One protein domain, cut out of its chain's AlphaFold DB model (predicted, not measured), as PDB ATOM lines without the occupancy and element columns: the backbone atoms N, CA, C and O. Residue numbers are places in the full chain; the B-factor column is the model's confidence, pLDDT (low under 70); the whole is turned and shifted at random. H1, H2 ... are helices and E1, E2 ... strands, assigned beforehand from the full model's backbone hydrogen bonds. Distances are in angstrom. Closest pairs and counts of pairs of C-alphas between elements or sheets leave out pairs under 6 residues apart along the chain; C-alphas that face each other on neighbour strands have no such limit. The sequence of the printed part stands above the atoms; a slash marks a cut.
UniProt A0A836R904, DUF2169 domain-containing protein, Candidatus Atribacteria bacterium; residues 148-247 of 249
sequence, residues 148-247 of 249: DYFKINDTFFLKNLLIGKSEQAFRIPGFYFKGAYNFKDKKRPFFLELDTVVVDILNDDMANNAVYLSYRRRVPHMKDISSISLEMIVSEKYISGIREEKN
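Overview. This is residues 148 to 247 of the 249 residues of the protein "DUF2169 domain-containing protein" of Candidatus Atribacteria bacterium (UniProt A0A836R904). This is a long, loose fork: a narrow three-stranded sheet of E4, E3 and E7 makes one end, and two separate hairpins, E1 with E2 and E5 with E6, reach from it toward the other end as two prongs with little contact between them. Near the end of the printed part, residues 239 to 247, mostly in H1, stick out as a free arm. The printed part has 100 residues with seven named strands and then one named helix, in the order E1 E2 E3 E4 E5 E6 E7 H1; it is mostly strand, and its sheets are antiparallel. It is loose, with a radius of gyration of the C-alphas of 18.1 A, and elongated, spanning 58 by 38 by 25 A.

Arrangement. In the three-stranded sheet, E3, residues 175 to 183, is the inner strand between edge strands E4, residues 186 to 191, and E7, residues 227 to 234. E3 and E4 are a hairpin, antiparallel at 154 degrees, with N 181 and O 188 2.9 A apart, within hydrogen-bond range. E3 and E7 are antiparallel at 157 degrees, with N 178 and O 231 at 2.8 A. The sheet is only just strongly twisted, its C-alphas up to 4.0 A off the best plane. E4 runs on into E5, residues 193 to 200, at 42 degrees across a break of one residue. E5 and E6, residues 210 to 216, form an antiparallel hairpin at 160 degrees, with N 198 and O 212 at 2.9 A. The closest C-alphas of E3 and E6 are those of Phe 177 and Tyr 215, 7.5 A apart. The hairpin of E1, residues 155 to 162, and E2, residues 165 to 171, is antiparallel at 153 degrees, with N 158 and O 168 at 2.8 A. E1 bends by 72 degrees at residue 159. The closest C-alphas of E2 and E6 are those of Phe 170 and Val 211, 8.0 A apart, while E1 is apart from E5 and E6. H1, residues 238 to 245, is not on the three-stranded sheet; 2 of its 4 O i to N i+4 pairs and 2 of its 5 O i to N i+3 pairs are within hydrogen-bond range.

Along the chain. E3, the longest strand by residues, measures 25.9 A from C-alpha 175 at (-28.803, 31.174, -4.490) to C-alpha 183. E7 measures 22.9 A, E5 21.0 A, E6 19.6 A, E1 17.6 A, E2 17.2 A and E4 17.0 A. E1 begins with C-alpha 155 at (-30.772, 26.764, 8.496). H1, 11.2 A long, ends with C-alpha 245 at (-43.725, 43.166, -1.478).

Size, cuts and confidence. The two C-alphas farthest apart are those of Gly 164 and Asp 185, 58.5 A. The printed part has no cut and no long link. Mean pLDDT of the printed part is 82.8, but residues 235 to 247 are under 70.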
ATOM      1  N   ASP A 148     -21.113  15.942   5.495       87.38
ATOM      2  CA  ASP A 148     -21.969  16.748   4.608       87.38
ATOM      3  C   ASP A 148     -21.398  18.165   4.410       87.38
ATOM      4  O   ASP A 148     -20.382  18.539   4.994       87.38
ATOM      5  N   TYR A 149     -22.077  18.969   3.596       89.06
ATOM      6  CA  TYR A 149     -21.774  20.377   3.358       89.06
ATOM      7  C   TYR A 149     -23.029  21.228   3.518       89.06
ATOM      8  O   TYR A 149     -24.146  20.754   3.302       89.06
ATOM      9  N   PHE A 150     -22.841  22.513   3.819       90.56
ATOM     10  CA  PHE A 150     -23.942  23.468   3.784       90.56
ATOM     11  C   PHE A 150     -24.518  23.572   2.369       90.56
ATOM     12  O   PHE A 150     -23.806  23.822   1.392       90.56
ATOM     13  N   LYS A 151     -25.835  23.433   2.274       88.19
ATOM     14  CA  LYS A 151     -26.629  23.620   1.063       88.19
ATOM     15  C   LYS A 151     -27.351  24.957   1.135       88.19
ATOM     16  O   LYS A 151     -27.535  25.565   2.191       88.19
ATOM     17  N   ILE A 152     -27.775  25.446  -0.026       87.75
ATOM     18  CA  ILE A 152     -28.641  26.623  -0.065       87.75
ATOM     19  C   ILE A 152     -29.921  26.339   0.724       87.75
ATOM     20  O   ILE A 152     -30.412  25.214   0.731       87.75
ATOM     21  N   ASN A 153     -30.494  27.367   1.342       90.75
ATOM     22  CA  ASN A 153     -31.659  27.256   2.221       90.75
ATOM     23  C   ASN A 153     -31.460  26.460   3.518       90.75
ATOM     24  O   ASN A 153     -32.396  26.458   4.322       90.75
ATOM     25  N   ASP A 154     -30.290  25.862   3.770       92.31
ATOM     26  CA  ASP A 154     -29.999  25.277   5.078       92.31
ATOM     27  C   ASP A 154     -30.150  26.332   6.167       92.31
ATOM     28  O   ASP A 154     -29.846  27.510   5.975       92.31
ATOM     29  N   THR A 155     -30.642  25.907   7.323       93.44
ATOM     30  CA  THR A 155     -30.772  26.764   8.496       93.44
ATOM     31  C   THR A 155     -29.949  26.171   9.621       93.44
ATOM     32  O   THR A 155     -30.093  24.993   9.933       93.44
ATOM     33  N   PHE A 156     -29.098  26.986  10.233       91.19
ATOM     34  CA  PHE A 156     -28.328  26.599  11.409       91.19
ATOM     35  C   PHE A 156     -28.716  27.461  12.605       91.19
ATOM     36  O   PHE A 156     -29.129  28.615  12.456       91.19
ATOM     37  N   PHE A 157     -28.586  26.873  13.793       92.06
ATOM     38  CA  PHE A 157     -29.030  27.464  15.046       92.06
ATOM     39  C   PHE A 157     -27.850  27.683  15.981       92.06
ATOM     40  O   PHE A 157     -27.015  26.799  16.168       92.06
ATOM     41  N   LEU A 158     -27.822  28.847  16.612       90.81
ATOM     42  CA  LEU A 158     -26.950  29.162  17.730       90.81
ATOM     43  C   LEU A 158     -27.797  29.179  18.995       90.81
ATOM     44  O   LEU A 158     -28.887  29.747  18.997       90.81
ATOM     45  N   LYS A 159     -27.312  28.554  20.067       92.44
ATOM     46  CA  LYS A 159     -28.021  28.494  21.348       92.44
ATOM     47  C   LYS A 159     -27.188  29.147  22.433       92.44
ATOM     48  O   LYS A 159     -26.020  28.817  22.593       92.44
ATOM     49  N   ASN A 160     -27.813  30.045  23.191       90.19
ATOM     50  CA  ASN A 160     -27.215  30.721  24.345       90.19
ATOM     51  C   ASN A 160     -25.903  31.483  24.055       90.19
ATOM     52  O   ASN A 160     -25.068  31.615  24.947       90.19
ATOM     53  N   LEU A 161     -25.716  32.000  22.832       89.56
ATOM     54  CA  LEU A 161     -24.518  32.774  22.464       89.56
ATOM     55  C   LEU A 161     -24.714  34.298  22.518       89.56
ATOM     56  O   LEU A 161     -23.730  35.033  22.530       89.56
ATOM     57  N   LEU A 162     -25.960  34.782  22.586       84.38
ATOM     58  CA  LEU A 162     -26.276  36.209  22.711       84.38
ATOM     59  C   LEU A 162     -27.124  36.490  23.950       84.38
ATOM     60  O   LEU A 162     -28.040  35.744  24.301       84.38
ATOM     61  N   ILE A 163     -26.838  37.619  24.596       82.69
ATOM     62  CA  ILE A 163     -27.550  38.062  25.794       82.69
ATOM     63  C   ILE A 163     -29.032  38.282  25.463       82.69
ATOM     64  O   ILE A 163     -29.383  38.924  24.475       82.69
ATOM     65  N   GLY A 164     -29.917  37.743  26.306       85.75
ATOM     66  CA  GLY A 164     -31.367  37.897  26.158       85.75
ATOM     67  C   GLY A 164     -31.987  37.076  25.023       85.75
ATOM     68  O   GLY A 164     -33.166  37.262  24.719       85.75
ATOM     69  N   LYS A 165     -31.226  36.176  24.390       85.44
ATOM     70  CA  LYS A 165     -31.691  35.352  23.273       85.44
ATOM     71  C   LYS A 165     -31.213  33.906  23.446       85.44
ATOM     72  O   LYS A 165     -30.038  33.599  23.252       85.44
ATOM     73  N   SER A 166     -32.135  33.007  23.787       89.19
ATOM     74  CA  SER A 166     -31.836  31.581  23.980       89.19
ATOM     75  C   SER A 166     -31.469  30.863  22.681       89.19
ATOM     76  O   SER A 166     -30.731  29.882  22.715       89.19
ATOM     77  N   GLU A 167     -31.968  31.351  21.545       91.19
ATOM     78  CA  GLU A 167     -31.719  30.778  20.226       91.19
ATOM     79  C   GLU A 167     -31.676  31.867  19.145       91.19
ATOM     80  O   GLU A 167     -32.409  32.860  19.210       91.19
ATOM     81  N   GLN A 168     -30.817  31.672  18.148       87.44
ATOM     82  CA  GLN A 168     -30.779  32.426  16.899       87.44
ATOM     83  C   GLN A 168     -30.695  31.449  15.741       87.44
ATOM     84  O   GLN A 168     -29.961  30.469  15.819       87.44
ATOM     85  N   ALA A 169     -31.390  31.748  14.652       90.25
ATOM     86  CA  ALA A 169     -31.331  30.962  13.435       90.25
ATOM     87  C   ALA A 169     -30.824  31.827  12.285       90.25
ATOM     88  O   ALA A 169     -31.246  32.973  12.124       90.25
ATOM     89  N   PHE A 170     -29.959  31.253  11.462       89.88
ATOM     90  CA  PHE A 170     -29.501  31.861  10.223       89.88
ATOM     91  C   PHE A 170     -29.781  30.901   9.085       89.88
ATOM     92  O   PHE A 170     -29.506  29.706   9.188       89.88
ATOM     93  N   ARG A 171     -30.322  31.437   7.995       91.88
ATOM     94  CA  ARG A 171     -30.624  30.669   6.795       91.88
ATOM     95  C   ARG A 171     -29.629  31.018   5.703       91.88
ATOM     96  O   ARG A 171     -29.490  32.187   5.342       91.88
ATOM     97  N   ILE A 172     -28.973  30.003   5.154       92.31
ATOM     98  CA  ILE A 172     -28.156  30.133   3.956       92.31
ATOM     99  C   ILE A 172     -29.070  30.609   2.817       92.31
ATOM    100  O   ILE A 172     -30.107  29.989   2.562       92.31
ATOM    101  N   PRO A 173     -28.729  31.705   2.122       90.06
ATOM    102  CA  PRO A 173     -29.531  32.211   1.025       90.06
ATOM    103  C   PRO A 173     -29.775  31.166  -0.066       90.06
ATOM    104  O   PRO A 173     -28.917  30.350  -0.390       90.06
ATOM    105  N   GLY A 174     -30.957  31.232  -0.675       90.12
ATOM    106  CA  GLY A 174     -31.392  30.335  -1.744       90.12
ATOM    107  C   GLY A 174     -30.776  30.641  -3.113       90.12
ATOM    108  O   GLY A 174     -31.520  30.714  -4.091       90.12
ATOM    109  N   PHE A 175     -29.469  30.886  -3.216       87.88
ATOM    110  CA  PHE A 175     -28.803  31.174  -4.490       87.88
ATOM    111  C   PHE A 175     -27.472  30.440  -4.638       87.88
ATOM    112  O   PHE A 175     -26.805  30.117  -3.664       87.88
ATOM    113  N   TYR A 176     -27.068  30.243  -5.886       87.00
ATOM    114  CA  TYR A 176     -25.778  29.705  -6.286       87.00
ATOM    115  C   TYR A 176     -24.999  30.744  -7.082       87.00
ATOM    116  O   TYR A 176     -25.576  31.644  -7.694       87.00
ATOM    117  N   PHE A 177     -23.686  30.569  -7.160       90.69
ATOM    118  CA  PHE A 177     -22.878  31.252  -8.161       90.69
ATOM    119  C   PHE A 177     -22.525  30.282  -9.282       90.69
ATOM    120  O   PHE A 177     -22.033  29.179  -9.039       90.69
ATOM    121  N   LYS A 178     -22.771  30.701 -10.519       90.50
ATOM    122  CA  LYS A 178     -22.392  29.991 -11.733       90.50
ATOM    123  C   LYS A 178     -21.226  30.716 -12.382       90.50
ATOM    124  O   LYS A 178     -21.333  31.877 -12.763       90.50
ATOM    125  N   GLY A 179     -20.110  30.020 -12.521       90.25
ATOM    126  CA  GLY A 179     -19.010  30.442 -13.366       90.25
ATOM    127  C   GLY A 179     -19.129  29.866 -14.776       90.25
ATOM    128  O   GLY A 179     -19.859  28.900 -15.020       90.25
ATOM    129  N   ALA A 180     -18.380  30.420 -15.722       89.75
ATOM    130  CA  ALA A 180     -18.149  29.765 -17.002       89.75
ATOM    131  C   ALA A 180     -16.737  30.026 -17.518       89.75
ATOM    132  O   ALA A 180     -16.244  31.154 -17.473       89.75
ATOM    133  N   TYR A 181     -16.110  28.979 -18.055       88.75
ATOM    134  CA  TYR A 181     -14.916  29.117 -18.879       88.75
ATOM    135  C   TYR A 181     -15.327  29.610 -20.255       88.75
ATOM    136  O   TYR A 181     -16.118  28.943 -20.929       88.75
ATOM    137  N   ASN A 182     -14.774  30.741 -20.676       86.31
ATOM    138  CA  ASN A 182     -14.938  31.240 -22.029       86.31
ATOM    139  C   ASN A 182     -13.692  30.870 -22.840       86.31
ATOM    140  O   ASN A 182     -12.571  31.255 -22.509       86.31
ATOM    141  N   PHE A 183     -13.913  30.101 -23.898       85.81
ATOM    142  CA  PHE A 183     -12.966  29.815 -24.970       85.81
ATOM    143  C   PHE A 183     -13.392  30.623 -26.200       85.81
ATOM    144  O   PHE A 183     -14.535  31.080 -26.246       85.81
ATOM    145  N   LYS A 184     -12.517  30.765 -27.209       81.12
ATOM    146  CA  LYS A 184     -12.804  31.571 -28.417       81.12
ATOM    147  C   LYS A 184     -14.212  31.334 -28.991       81.12
ATOM    148  O   LYS A 184     -14.930  32.304 -29.191       81.12
ATOM    149  N   ASP A 185     -14.633  30.069 -29.107       81.94
ATOM    150  CA  ASP A 185     -15.933  29.706 -29.699       81.94
ATOM    151  C   ASP A 185     -16.834  28.863 -28.776       81.94
ATOM    152  O   ASP A 185     -17.832  28.295 -29.220       81.94
ATOM    153  N   LYS A 186     -16.478  28.692 -27.493       85.62
ATOM    154  CA  LYS A 186     -17.206  27.791 -26.574       85.62
ATOM    155  C   LYS A 186     -17.302  28.363 -25.168       85.62
ATOM    156  O   LYS A 186     -16.362  28.975 -24.674       85.62
ATOM    157  N   LYS A 187     -18.406  28.063 -24.482       87.62
ATOM    158  CA  LYS A 187     -18.554  28.280 -23.038       87.62
ATOM    159  C   LYS A 187     -18.711  26.948 -22.320       87.62
ATOM    160  O   LYS A 187     -19.455  26.086 -22.783       87.62
ATOM    161  N   ARG A 188     -18.034  26.776 -21.185       87.56
ATOM    162  CA  ARG A 188     -18.223  25.615 -20.300       87.56
ATOM    163  C   ARG A 188     -18.635  26.095 -18.907       87.56
ATOM    164  O   ARG A 188     -17.785  26.650 -18.210       87.56
ATOM    165  N   PRO A 189     -19.910  25.933 -18.514       89.50
ATOM    166  CA  PRO A 189     -20.395  26.396 -17.221       89.50
ATOM    167  C   PRO A 189     -19.937  25.489 -16.074       89.50
ATOM    168  O   PRO A 189     -19.702  24.297 -16.266       89.50
ATOM    169  N   PHE A 190     -19.868  26.055 -14.875       87.31
ATOM    170  CA  PHE A 190     -19.668  25.342 -13.616       87.31
ATOM    171  C   PHE A 190     -20.356  26.095 -12.473       87.31
ATOM    172  O   PHE A 190     -20.588  27.296 -12.573       87.31
ATOM    173  N   PHE A 191     -20.667  25.409 -11.379       90.12
ATOM    174  CA  PHE A 191     -21.138  26.050 -10.150       90.12
ATOM    175  C   PHE A 191     -19.990  26.173  -9.149       90.12
ATOM    176  O   PHE A 191     -19.075  25.345  -9.147       90.12
ATOM    177  N   LEU A 192     -20.018  27.229  -8.342       92.25
ATOM    178  CA  LEU A 192     -19.164  27.338  -7.165       92.25
ATOM    179  C   LEU A 192     -19.840  26.616  -5.995       92.25
ATOM    180  O   LEU A 192     -21.065  26.611  -5.882       92.25
ATOM    181  N   GLU A 193     -19.027  26.045  -5.119       90.38
ATOM    182  CA  GLU A 193     -19.467  25.340  -3.917       90.38
ATOM    183  C   GLU A 193     -19.404  26.288  -2.720       90.38
ATOM    184  O   GLU A 193     -18.474  27.091  -2.625       90.38
ATOM    185  N   LEU A 194     -20.392  26.220  -1.820       92.69
ATOM    186  CA  LEU A 194     -20.320  26.922  -0.541       92.69
ATOM    187  C   LEU A 194     -19.232  26.251   0.305       92.69
ATOM    188  O   LEU A 194     -19.370  25.103   0.707       92.69
ATOM    189  N   ASP A 195     -18.142  26.976   0.529       91.81
ATOM    190  CA  ASP A 195     -16.900  26.452   1.106       91.81
ATOM    191  C   ASP A 195     -16.750  26.840   2.581       91.81
ATOM    192  O   ASP A 195     -16.332  26.024   3.394       91.81
ATOM    193  N   THR A 196     -17.109  28.076   2.942       93.81
ATOM    194  CA  THR A 196     -16.972  28.571   4.320       93.81
ATOM    195  C   THR A 196     -18.186  29.403   4.726       93.81
ATOM    196  O   THR A 196     -18.606  30.293   3.982       93.81
ATOM    197  N   VAL A 197     -18.694  29.155   5.937       95.06
ATOM    198  CA  VAL A 197     -19.674  29.997   6.639       95.06
ATOM    199  C   VAL A 197     -18.989  30.597   7.865       95.06
ATOM    200  O   VAL A 197     -18.500  29.864   8.720       95.06
ATOM    201  N   VAL A 198     -18.944  31.924   7.953       95.25
ATOM    202  CA  VAL A 198     -18.425  32.646   9.124       95.25
ATOM    203  C   VAL A 198     -19.570  33.390   9.774       95.25
ATOM    204  O   VAL A 198     -20.267  34.150   9.106       95.25
ATOM    205  N   VAL A 199     -19.743  33.190  11.075       93.00
ATOM    206  CA  VAL A 199     -20.804  33.829  11.849       93.00
ATOM    207  C   VAL A 199     -20.170  34.815  12.817       93.00
ATOM    208  O   VAL A 199     -19.515  34.410  13.776       93.00
ATOM    209  N   ASP A 200     -20.343  36.104  12.543       92.56
ATOM    210  CA  ASP A 200     -19.897  37.185  13.413       92.56
ATOM    211  C   ASP A 200     -21.082  37.699  14.228       92.56
ATOM    212  O   ASP A 200     -21.983  38.371  13.720       92.56
ATOM    213  N   ILE A 201     -21.080  37.324  15.505       91.12
ATOM    214  CA  ILE A 201     -22.089  37.707  16.491       91.12
ATOM    215  C   ILE A 201     -21.460  38.406  17.699       91.12
ATOM    216  O   ILE A 201     -21.932  38.275  18.829       91.12
ATOM    217  N   LEU A 202     -20.347  39.117  17.494       88.44
ATOM    218  CA  LEU A 202     -19.659  39.797  18.591       88.44
ATOM    219  C   LEU A 202     -20.448  41.003  19.126       88.44
ATOM    220  O   LEU A 202     -20.232  41.403  20.278       88.44
ATOM    221  N   ASN A 203     -21.375  41.560  18.342       88.56
ATOM    222  CA  ASN A 203     -22.200  42.690  18.751       88.56
ATOM    223  C   ASN A 203     -23.436  42.239  19.550       88.56
ATOM    224  O   ASN A 203     -24.051  41.210  19.266       88.56
ATOM    225  N   ASP A 204     -23.801  43.030  20.562       83.75
ATOM    226  CA  ASP A 204     -25.030  42.809  21.335       83.75
ATOM    227  C   ASP A 204     -26.278  43.168  20.514       83.75
ATOM    228  O   ASP A 204     -27.321  42.529  20.654       83.75
ATOM    229  N   ASP A 205     -26.166  44.173  19.640       85.31
ATOM    230  CA  ASP A 205     -27.211  44.523  18.690       85.31
ATOM    231  C   ASP A 205     -27.106  43.634  17.449       85.31
ATOM    232  O   ASP A 205     -26.159  43.718  16.663       85.31
ATOM    233  N   MET A 206     -28.128  42.798  17.262       80.19
ATOM    234  CA  MET A 206     -28.224  41.877  16.134       80.19
ATOM    235  C   MET A 206     -28.162  42.572  14.773       80.19
ATOM    236  O   MET A 206     -27.716  41.939  13.821       80.19
ATOM    237  N   ALA A 207     -28.572  43.840  14.663       86.31
ATOM    238  CA  ALA A 207     -28.491  44.583  13.405       86.31
ATOM    239  C   ALA A 207     -27.043  44.779  12.916       86.31
ATOM    240  O   ALA A 207     -26.824  45.021  11.731       86.31
ATOM    241  N   ASN A 208     -26.065  44.645  13.816       89.81
ATOM    242  CA  ASN A 208     -24.637  44.776  13.528       89.81
ATOM    243  C   ASN A 208     -23.912  43.425  13.420       89.81
ATOM    244  O   ASN A 208     -22.699  43.405  13.226       89.81
ATOM    245  N   ASN A 209     -24.628  42.310  13.574       89.00
ATOM    246  CA  ASN A 209     -24.079  40.973  13.379       89.00
ATOM    247  C   ASN A 209     -24.160  40.577  11.901       89.00
ATOM    248  O   ASN A 209     -25.023  41.051  11.160       89.00
ATOM    249  N   ALA A 210     -23.271  39.688  11.464       91.81
ATOM    250  CA  ALA A 210     -23.160  39.306  10.063       91.81
ATOM    251  C   ALA A 210     -22.867  37.814   9.884       91.81
ATOM    252  O   ALA A 210     -22.204  37.177  10.700       91.81
ATOM    253  N   VAL A 211     -23.333  37.265   8.762       93.31
ATOM    254  CA  VAL A 211     -22.923  35.944   8.277       93.31
ATOM    255  C   VAL A 211     -22.238  36.125   6.932       93.31
ATOM    256  O   VAL A 211     -22.839  36.639   5.987       93.31
ATOM    257  N   TYR A 212     -20.987  35.689   6.841       94.94
ATOM    258  CA  TYR A 212     -20.202  35.729   5.614       94.94
ATOM    259  C   TYR A 212     -20.160  34.346   4.981       94.94
ATOM    260  O   TYR A 212     -19.886  33.349   5.650       94.94
ATOM    261  N   LEU A 213     -20.409  34.295   3.675       94.81
ATOM    262  CA  LEU A 213     -20.428  33.065   2.892       94.81
ATOM    263  C   LEU A 213     -19.361  33.152   1.805       94.81
ATOM    264  O   LEU A 213     -19.394  34.060   0.974       94.81
ATOM    265  N   SER A 214     -18.429  32.206   1.802       93.88
ATOM    266  CA  SER A 214     -17.417  32.082   0.756       93.88
ATOM    267  C   SER A 214     -17.780  30.936  -0.171       93.88
ATOM    268  O   SER A 214     -17.933  29.801   0.276       93.88
ATOM    269  N   TYR A 215     -17.863  31.230  -1.465       93.06
ATOM    270  CA  TYR A 215     -18.063  30.235  -2.509       93.06
ATOM    271  C   TYR A 215     -16.758  30.032  -3.273       93.06
ATOM    272  O   TYR A 215     -16.107  31.005  -3.662       93.06
ATOM    273  N   ARG A 216     -16.361  28.780  -3.502       91.62
ATOM    274  CA  ARG A 216     -15.080  28.452  -4.134       91.62
ATOM    275  C   ARG A 216     -15.254  27.409  -5.229       91.62
ATOM    276  O   ARG A 216     -16.119  26.543  -5.177       91.62
ATOM    277  N   ARG A 217     -14.401  27.497  -6.247       90.31
ATOM    278  CA  ARG A 217     -14.188  26.436  -7.230       90.31
ATOM    279  C   ARG A 217     -12.721  26.430  -7.626       90.31
ATOM    280  O   ARG A 217     -12.172  27.478  -7.961       90.31
ATOM    281  N   ARG A 218     -12.091  25.256  -7.617       87.38
ATOM    282  CA  ARG A 218     -10.764  25.081  -8.218       87.38
ATOM    283  C   ARG A 218     -10.925  24.963  -9.729       87.38
ATOM    284  O   ARG A 218     -11.673  24.121 -10.224       87.38
ATOM    285  N   VAL A 219     -10.233  25.836 -10.447       82.00
ATOM    286  CA  VAL A 219     -10.234  25.886 -11.907       82.00
ATOM    287  C   VAL A 219      -8.893  25.347 -12.399       82.00
ATOM    288  O   VAL A 219      -7.863  25.895 -12.001       82.00
ATOM    289  N   PRO A 220      -8.858  24.311 -13.255       76.44
ATOM    290  CA  PRO A 220      -7.606  23.870 -13.846       76.44
ATOM    291  C   PRO A 220      -7.050  24.969 -14.751       76.44
ATOM    292  O   PRO A 220      -7.783  25.594 -15.522       76.44
ATOM    293  N   HIS A 221      -5.739  25.183 -14.681       74.19
ATOM    294  CA  HIS A 221      -5.063  26.070 -15.613       74.19
ATOM    295  C   HIS A 221      -5.137  25.468 -17.023       74.19
ATOM    296  O   HIS A 221      -4.546  24.424 -17.296       74.19
ATOM    297  N   MET A 222      -5.887  26.110 -17.919       77.06
ATOM    298  CA  MET A 222      -6.029  25.699 -19.316       77.06
ATOM    299  C   MET A 222      -5.555  26.845 -20.213       77.06
ATOM    300  O   MET A 222      -6.062  27.961 -20.095       77.06
ATOM    301  N   LYS A 223      -4.603  26.563 -21.113       73.62
ATOM    302  CA  LYS A 223      -3.934  27.569 -21.965       73.62
ATOM    303  C   LYS A 223      -4.887  28.377 -22.859       73.62
ATOM    304  O   LYS A 223      -4.549  29.488 -23.241       73.62
ATOM    305  N   ASP A 224      -6.073  27.841 -23.145       81.25
ATOM    306  CA  ASP A 224      -7.020  28.415 -24.109       81.25
ATOM    307  C   ASP A 224      -8.208  29.161 -23.472       81.25
ATOM    308  O   ASP A 224      -9.126  29.575 -24.187       81.25
ATOM    309  N   ILE A 225      -8.238  29.327 -22.142       81.12
ATOM    310  CA  ILE A 225      -9.263  30.158 -21.489       81.12
ATOM    311  C   ILE A 225      -8.956  31.629 -21.785       81.12
ATOM    312  O   ILE A 225      -7.916  32.140 -21.379       81.12
ATOM    313  N   SER A 226      -9.885  32.330 -22.440       84.12
ATOM    314  CA  SER A 226      -9.772  33.774 -22.679       84.12
ATOM    315  C   SER A 226     -10.302  34.605 -21.509       84.12
ATOM    316  O   SER A 226      -9.810  35.701 -21.261       84.12
ATOM    317  N   SER A 227     -11.309  34.101 -20.787       85.69
ATOM    318  CA  SER A 227     -11.865  34.742 -19.590       85.69
ATOM    319  C   SER A 227     -12.694  33.774 -18.740       85.69
ATOM    320  O   SER A 227     -13.127  32.717 -19.208       85.69
ATOM    321  N   ILE A 228     -12.957  34.171 -17.493       85.62
ATOM    322  CA  ILE A 228     -13.918  33.520 -16.598       85.62
ATOM    323  C   ILE A 228     -15.019  34.534 -16.279       85.62
ATOM    324  O   ILE A 228     -14.724  35.621 -15.786       85.62
ATOM    325  N   SER A 229     -16.277  34.194 -16.564       88.38
ATOM    326  CA  SER A 229     -17.438  34.987 -16.133       88.38
ATOM    327  C   SER A 229     -18.048  34.402 -14.866       88.38
ATOM    328  O   SER A 229     -18.008  33.187 -14.672       88.38
ATOM    329  N   LEU A 230     -18.644  35.261 -14.039       89.69
ATOM    330  CA  LEU A 230     -19.376  34.886 -12.834       89.69
ATOM    331  C   LEU A 230     -20.789  35.473 -12.884       89.69
ATOM    332  O   LEU A 230     -20.962  36.663 -13.131       89.69
ATOM    333  N   GLU A 231     -21.782  34.636 -12.622       86.12
ATOM    334  CA  GLU A 231     -23.197  34.987 -12.568       86.12
ATOM    335  C   GLU A 231     -23.796  34.461 -11.261       86.12
ATOM    336  O   GLU A 231     -23.476  33.362 -10.807       86.12
ATOM    337  N   MET A 232     -24.686  35.232 -10.644       85.56
ATOM    338  CA  MET A 232     -25.463  34.787  -9.489       85.56
ATOM    339  C   MET A 232     -26.787  34.200  -9.982       85.56
ATOM    340  O   MET A 232     -27.562  34.885 -10.647       85.56
ATOM    341  N   ILE A 233     -27.055  32.940  -9.649       79.44
ATOM    342  CA  ILE A 233     -28.304  32.249  -9.966       79.44
ATOM    343  C   ILE A 233     -29.094  32.076  -8.687       79.44
ATOM    344  O   ILE A 233     -28.761  31.265  -7.829       79.44
ATOM    345  N   VAL A 234     -30.184  32.815  -8.572       74.75
ATOM    346  CA  VAL A 234     -31.126  32.608  -7.480       74.75
ATOM    347  C   VAL A 234     -32.032  31.435  -7.841       74.75
ATOM    348  O   VAL A 234     -32.466  31.368  -8.986       74.75
ATOM    349  N   SER A 235     -32.289  30.514  -6.902       64.19
ATOM    350  CA  SER A 235     -32.936  29.195  -7.105       64.19
ATOM    351  C   SER A 235     -34.425  29.221  -7.525       64.19
ATOM    352  O   SER A 235     -35.196  28.357  -7.144       64.19
ATOM    353  N   GLU A 236     -34.816  30.197  -8.350       55.72
ATOM    354  CA  GLU A 236     -36.062  30.341  -9.125       55.72
ATOM    355  C   GLU A 236     -37.174  31.253  -8.561       55.72
ATOM    356  O   GLU A 236     -37.985  31.733  -9.347       55.72
ATOM    357  N   LYS A 237     -37.209  31.625  -7.269       52.22
ATOM    358  CA  LYS A 237     -38.356  32.388  -6.693       52.22
ATOM    359  C   LYS A 237     -38.065  33.617  -5.818       52.22
ATOM    360  O   LYS A 237     -38.990  34.364  -5.512       52.22
ATOM    361  N   TYR A 238     -36.816  33.918  -5.456       47.69
ATOM    362  CA  TYR A 238     -36.516  35.171  -4.721       47.69
ATOM    363  C   TYR A 238     -36.828  36.428  -5.567       47.69
ATOM    364  O   TYR A 238     -37.099  37.504  -5.042       47.69
ATOM    365  N   ILE A 239     -36.837  36.266  -6.897       43.56
ATOM    366  CA  ILE A 239     -37.179  37.287  -7.895       43.56
ATOM    367  C   ILE A 239     -38.694  37.574  -7.957       43.56
ATOM    368  O   ILE A 239     -39.069  38.695  -8.298       43.56
ATOM    369  N   SER A 240     -39.575  36.622  -7.618       46.06
ATOM    370  CA  SER A 240     -41.028  36.867  -7.635       46.06
ATOM    371  C   SER A 240     -41.550  37.439  -6.311       46.06
ATOM    372  O   SER A 240     -42.398  38.318  -6.342       46.06
ATOM    373  N   GLY A 241     -40.993  37.036  -5.160       46.03
ATOM    374  CA  GLY A 241     -41.452  37.504  -3.839       46.03
ATOM    375  C   GLY A 241     -41.134  38.974  -3.518       46.03
ATOM    376  O   GLY A 241     -42.002  39.696  -3.042       46.03
ATOM    377  N   ILE A 242     -39.939  39.480  -3.859       46.56
ATOM    378  CA  ILE A 242     -39.592  40.904  -3.620       46.56
ATOM    379  C   ILE A 242     -40.398  41.859  -4.526       46.56
ATOM    380  O   ILE A 242     -40.614  43.023  -4.182       46.56
ATOM    381  N   ARG A 243     -40.863  41.391  -5.693       44.16
ATOM    382  CA  ARG A 243     -41.717  42.176  -6.603       44.16
ATOM    383  C   ARG A 243     -43.165  42.283  -6.127       44.16
ATOM    384  O   ARG A 243     -43.825  43.252  -6.488       44.16
ATOM    385  N   GLU A 244     -43.646  41.337  -5.330       45.44
ATOM    386  CA  GLU A 244     -44.972  41.421  -4.708       45.44
ATOM    387  C   GLU A 244     -44.940  42.312  -3.454       45.44
ATOM    388  O   GLU A 244     -45.837  43.130  -3.279       45.44
ATOM    389  N   GLU A 245     -43.861  42.291  -2.659       43.78
ATOM    390  CA  GLU A 245     -43.725  43.166  -1.478       43.78
ATOM    391  C   GLU A 245     -43.467  44.652  -1.803       43.78
ATOM    392  O   GLU A 245     -43.900  45.522  -1.052       43.78
ATOM    393  N   LYS A 246     -42.805  44.989  -2.923       41.34
ATOM    394  CA  LYS A 246     -42.599  46.398  -3.339       41.34
ATOM    395  C   LYS A 246     -43.762  47.022  -4.113       41.34
ATOM    396  O   LYS A 246     -43.772  48.234  -4.289       41.34
ATOM    397  N   ASN A 247     -44.714  46.217  -4.578       47.12
ATOM    398  CA  ASN A 247     -45.936  46.691  -5.239       47.12
ATOM    399  C   ASN A 247     -47.168  46.606  -4.317       47.12
ATOM    400  O   ASN A 247     -48.284  46.851  -4.769       47.12
TER     401      ASN A 247